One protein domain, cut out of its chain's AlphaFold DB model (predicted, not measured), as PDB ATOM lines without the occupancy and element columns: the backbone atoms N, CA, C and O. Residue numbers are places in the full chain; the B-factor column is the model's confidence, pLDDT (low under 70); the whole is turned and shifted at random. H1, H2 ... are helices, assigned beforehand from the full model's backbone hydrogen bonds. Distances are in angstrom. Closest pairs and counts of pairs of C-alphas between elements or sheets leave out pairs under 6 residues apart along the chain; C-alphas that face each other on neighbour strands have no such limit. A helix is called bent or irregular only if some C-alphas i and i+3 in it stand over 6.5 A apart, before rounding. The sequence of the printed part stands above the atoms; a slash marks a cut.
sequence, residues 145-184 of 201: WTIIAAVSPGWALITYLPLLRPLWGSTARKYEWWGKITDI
ATOM      1  N   TRP A 145     110.892 138.367 178.666       75.00
ATOM      2  CA  TRP A 145     111.955 139.377 178.684       75.00
ATOM      3  C   TRP A 145     113.269 138.919 179.336       75.00
ATOM      4  O   TRP A 145     114.338 139.289 178.863       75.00
ATOM      5  N   THR A 146     113.217 138.088 180.380       71.81
ATOM      6  CA  THR A 146     114.430 137.602 181.069       71.81
ATOM      7  C   THR A 146     115.219 136.610 180.218       71.81
ATOM      8  O   THR A 146     116.445 136.659 180.188       71.81
ATOM      9  N   ILE A 147     114.520 135.780 179.442       71.06
ATOM     10  CA  ILE A 147     115.126 134.817 178.516       71.06
ATOM     11  C   ILE A 147     115.844 135.554 177.380       71.06
ATOM     12  O   ILE A 147     116.997 135.257 177.083       71.06
ATOM     13  N   ILE A 148     115.207 136.569 176.789       73.75
ATOM     14  CA  ILE A 148     115.821 137.367 175.717       73.75
ATOM     15  C   ILE A 148     117.048 138.126 176.243       73.75
ATOM     16  O   ILE A 148     118.090 138.125 175.591       73.75
ATOM     17  N   ALA A 149     116.961 138.714 177.440       74.25
ATOM     18  CA  ALA A 149     118.072 139.443 178.049       74.25
ATOM     19  C   ALA A 149     119.267 138.539 178.410       74.25
ATOM     20  O   ALA A 149     120.408 138.976 178.294       74.25
ATOM     21  N   ALA A 150     119.026 137.287 178.810       71.06
ATOM     22  CA  ALA A 150     120.085 136.348 179.183       71.06
ATOM     23  C   ALA A 150     120.727 135.643 177.974       71.06
ATOM     24  O   ALA A 150     121.930 135.387 177.974       71.06
ATOM     25  N   VAL A 151     119.947 135.336 176.933       76.06
ATOM     26  CA  VAL A 151     120.442 134.619 175.742       76.06
ATOM     27  C   VAL A 151     121.109 135.569 174.744       76.06
ATOM     28  O   VAL A 151     122.077 135.178 174.090       76.06
ATOM     29  N   SER A 152     120.646 136.820 174.652       75.69
ATOM     30  CA  SER A 152     121.133 137.805 173.672       75.69
ATOM     31  C   SER A 152     122.648 138.061 173.737       75.69
ATOM     32  O   SER A 152     123.288 137.991 172.686       75.69
ATOM     33  N   PRO A 153     123.284 138.250 174.912       77.88
ATOM     34  CA  PRO A 153     124.725 138.489 174.979       77.88
ATOM     35  C   PRO A 153     125.538 137.278 174.519       77.88
ATOM     36  O   PRO A 153     126.526 137.440 173.812       77.88
ATOM     37  N   GLY A 154     125.108 136.062 174.878       76.00
ATOM     38  CA  GLY A 154     125.786 134.826 174.483       76.00
ATOM     39  C   GLY A 154     125.683 134.567 172.982       76.00
ATOM     40  O   GLY A 154     126.680 134.246 172.336       76.00
ATOM     41  N   TRP A 155     124.499 134.785 172.405       80.88
ATOM     42  CA  TRP A 155     124.278 134.647 170.965       80.88
ATOM     43  C   TRP A 155     124.996 135.730 170.158       80.88
ATOM     44  O   TRP A 155     125.592 135.429 169.124       80.88
ATOM     45  N   ALA A 156     124.999 136.971 170.650       81.94
ATOM     46  CA  ALA A 156     125.782 138.051 170.066       81.94
ATOM     47  C   ALA A 156     127.278 137.725 170.116       81.94
ATOM     48  O   ALA A 156     127.959 137.892 169.117       81.94
ATOM     49  N   LEU A 157     127.801 137.176 171.215       80.94
ATOM     50  CA  LEU A 157     129.213 136.796 171.296       80.94
ATOM     51  C   LEU A 157     129.571 135.698 170.279       80.94
ATOM     52  O   LEU A 157     130.601 135.789 169.614       80.94
ATOM     53  N   ILE A 158     128.704 134.693 170.121       82.38
ATOM     54  CA  ILE A 158     128.895 133.572 169.185       82.38
ATOM     55  C   ILE A 158     128.848 134.033 167.725       82.38
ATOM     56  O   ILE A 158     129.584 133.487 166.908       82.38
ATOM     57  N   THR A 159     128.031 135.031 167.379       83.38
ATOM     58  CA  THR A 159     127.963 135.566 166.008       83.38
ATOM     59  C   THR A 159     129.013 136.639 165.739       83.38
ATOM     60  O   THR A 159     129.587 136.668 164.650       83.38
ATOM     61  N   TYR A 160     129.335 137.477 166.726       83.94
ATOM     62  CA  TYR A 160     130.348 138.520 166.592       83.94
ATOM     63  C   TYR A 160     131.776 137.966 166.612       83.94
ATOM     64  O   TYR A 160     132.605 138.495 165.879       83.94
ATOM     65  N   LEU A 161     132.107 136.907 167.368       81.31
ATOM     66  CA  LEU A 161     133.483 136.367 167.385       81.31
ATOM     67  C   LEU A 161     133.979 135.892 166.002       81.31
ATOM     68  O   LEU A 161     135.099 136.240 165.619       81.31
ATOM     69  N   PRO A 162     133.197 135.117 165.227       79.19
ATOM     70  CA  PRO A 162     133.550 134.737 163.862       79.19
ATOM     71  C   PRO A 162     133.599 135.937 162.915       79.19
ATOM     72  O   PRO A 162     134.442 135.965 162.022       79.19
ATOM     73  N   LEU A 163     132.741 136.940 163.128       82.25
ATOM     74  CA  LEU A 163     132.690 138.159 162.316       82.25
ATOM     75  C   LEU A 163     133.844 139.132 162.620       82.25
ATOM     76  O   LEU A 163     134.286 139.866 161.740       82.25
ATOM     77  N   LEU A 164     134.388 139.097 163.841       78.31
ATOM     78  CA  LEU A 164     135.622 139.788 164.229       78.31
ATOM     79  C   LEU A 164     136.882 139.040 163.774       78.31
ATOM     80  O   LEU A 164     137.971 139.616 163.756       78.31
ATOM     81  N   ARG A 165     136.765 137.769 163.380       71.81
ATOM     82  CA  ARG A 165     137.897 136.958 162.919       71.81
ATOM     83  C   ARG A 165     138.597 137.533 161.674       71.81
ATOM     84  O   ARG A 165     139.824 137.579 161.702       71.81
ATOM     85  N   PRO A 166     137.900 138.035 160.633       71.81
ATOM     86  CA  PRO A 166     138.533 138.775 159.538       71.81
ATOM     87  C   PRO A 166     139.236 140.058 160.003       71.81
ATOM     88  O   PRO A 166     140.306 140.390 159.499       71.81
ATOM     89  N   LEU A 167     138.679 140.748 161.005       69.88
ATOM     90  CA  LEU A 167     139.247 141.987 161.546       69.88
ATOM     91  C   LEU A 167     140.553 141.733 162.325       69.88
ATOM     92  O   LEU A 167     141.467 142.555 162.298       69.88
ATOM     93  N   TRP A 168     140.686 140.566 162.962       58.22
ATOM     94  CA  TRP A 168     141.935 140.088 163.582       58.22
ATOM     95  C   TRP A 168     142.861 139.318 162.624       58.22
ATOM     96  O   TRP A 168     144.063 139.220 162.881       58.22
ATOM     97  N   GLY A 169     142.324 138.802 161.516       55.53
ATOM     98  CA  GLY A 169     143.022 138.061 160.459       55.53
ATOM     99  C   GLY A 169     143.856 138.926 159.510       55.53
ATOM    100  O   GLY A 169     144.540 138.396 158.638       55.53
ATOM    101  N   SER A 170     143.891 140.247 159.717       56.34
ATOM    102  CA  SER A 170     144.912 141.159 159.179       56.34
ATOM    103  C   SER A 170     146.278 140.900 159.855       56.34
ATOM    104  O   SER A 170     146.935 141.791 160.403       56.34
ATOM    105  N   THR A 171     146.733 139.652 159.824       54.97
ATOM    106  CA  THR A 171     148.025 139.190 160.342       54.97
ATOM    107  C   THR A 171     149.218 139.812 159.616       54.97
ATOM    108  O   THR A 171     150.325 139.744 160.135       54.97
ATOM    109  N   ALA A 172     149.010 140.501 158.486       56.75
ATOM    110  CA  ALA A 172     150.058 141.251 157.793       56.75
ATOM    111  C   ALA A 172     150.744 142.299 158.695       56.75
ATOM    112  O   ALA A 172     151.951 142.488 158.602       56.75
ATOM    113  N   ARG A 173     150.020 142.911 159.645       56.56
ATOM    114  CA  ARG A 173     150.603 143.914 160.557       56.56
ATOM    115  C   ARG A 173     151.343 143.334 161.763       56.56
ATOM    116  O   ARG A 173     152.174 144.026 162.344       56.56
ATOM    117  N   LYS A 174     151.093 142.074 162.144       55.62
ATOM    118  CA  LYS A 174     151.828 141.453 163.260       55.62
ATOM    119  C   LYS A 174     153.273 141.148 162.864       55.62
ATOM    120  O   LYS A 174     154.163 141.381 163.672       55.62
ATOM    121  N   TYR A 175     153.521 140.720 161.626       55.12
ATOM    122  CA  TYR A 175     154.886 140.466 161.156       55.12
ATOM    123  C   TYR A 175     155.698 141.755 160.958       55.12
ATOM    124  O   TYR A 175     156.892 141.751 161.233       55.12
ATOM    125  N   GLU A 176     155.067 142.874 160.579       64.62
ATOM    126  CA  GLU A 176     155.761 144.168 160.473       64.62
ATOM    127  C   GLU A 176     156.202 144.701 161.849       64.62
ATOM    128  O   GLU A 176     157.321 145.190 162.003       64.62
ATOM    129  N   TRP A 177     155.353 144.570 162.875       67.81
ATOM    130  CA  TRP A 177     155.699 144.999 164.234       67.81
ATOM    131  C   TRP A 177     156.799 144.128 164.859       67.81
ATOM    132  O   TRP A 177     157.722 144.660 165.472       67.81
ATOM    133  N   TRP A 178     156.757 142.805 164.643       68.56
ATOM    134  CA  TRP A 178     157.847 141.912 165.052       68.56
ATOM    135  C   TRP A 178     159.149 142.188 164.282       68.56
ATOM    136  O   TRP A 178     160.211 142.171 164.898       68.56
ATOM    137  N   GLY A 179     159.078 142.530 162.989       70.00
ATOM    138  CA  GLY A 179     160.240 142.958 162.198       70.00
ATOM    139  C   GLY A 179     160.887 144.244 162.732       70.00
ATOM    140  O   GLY A 179     162.098 144.299 162.934       70.00
ATOM    141  N   LYS A 180     160.078 145.251 163.088       74.00
ATOM    142  CA  LYS A 180     160.582 146.483 163.727       74.00
ATOM    143  C   LYS A 180     161.197 146.234 165.105       74.00
ATOM    144  O   LYS A 180     162.155 146.906 165.472       74.00
ATOM    145  N   ILE A 181     160.687 145.268 165.869       75.50
ATOM    146  CA  ILE A 181     161.299 144.875 167.147       75.50
ATOM    147  C   ILE A 181     162.653 144.199 166.929       75.50
ATOM    148  O   ILE A 181     163.578 144.457 167.699       75.50
ATOM    149  N   THR A 182     162.806 143.383 165.883       70.44
ATOM    150  CA  THR A 182     164.108 142.774 165.576       70.44
ATOM    151  C   THR A 182     165.165 143.799 165.163       70.44
ATOM    152  O   THR A 182     166.334 143.602 165.483       70.44
ATOM    153  N   ASP A 183     164.768 144.927 164.565       73.50
ATOM    154  CA  ASP A 183     165.693 146.023 164.234       73.50
ATOM    155  C   ASP A 183     166.134 146.832 165.471       73.50
ATOM    156  O   ASP A 183     167.248 147.355 165.514       73.50
ATOM    157  N   ILE A 184     165.290 146.904 166.509       75.88
ATOM    158  CA  ILE A 184     165.576 147.623 167.768       75.88
ATOM    159  C   ILE A 184     166.492 146.813 168.709       75.88
ATOM    160  O   ILE A 184     167.048 147.368 169.656       75.88
TER     161      ILE A 184
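AT A GLANCE: This is residues 145 to 184 of the 201 residues of an uncharacterized protein of Paxillus involutus ATCC 200175 (UniProt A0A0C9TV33). Two helices follow each other end to end in one long, open bow: H1 makes the longer arm, a short extended link follows, and H2 makes the shorter arm, with nothing folding back on either. H1 has a kink near residue 162. The printed part has 40 residues with two named helices, H1 then H2, and no named strand; the class is all helix. It is extended, with a radius of gyration of the C-alphas of 17.7 A, and it is a rod spanning 56 by 17 by 7 A.

HOW THE PARTS SIT: Start at Trp 145, where H1, residues 145 to 168, begins, and go along it to a kink of 40 degrees near Pro 162. Three residues, 169 to 171, make a tight link to H2, residues 172 to 184. H1 and H2 are apart, with no C-alpha of the one within 8 A of the other. Look at the backbone O of residue i and N of residue i+4: 14 of 20 such pairs are within hydrogen-bond range in H1, and 8 of 9 in H2.

IN THESE COORDINATES: Find C-alpha 145 at (111.955, 139.377, 178.684); from there H1 runs 33.6 A to C-alpha 168 at (141.935, 140.088, 163.582). On the way, H1 is irregular, but only just: C-alphas 150 and 153 are 6.6 A apart. H2 runs 19.5 A from C-alpha 172 to C-alpha 184, which you find at (165.576, 147.623, 167.768).

THE WHOLE: The two C-alphas farthest apart are those of Trp 145 and Asp 183, at 56.0 A. The printed part has no cut, and residues 145 to 184 stand free. The mean pLDDT of the printed part is 71.5; look for the low values, under 70, at residues 167 to 178.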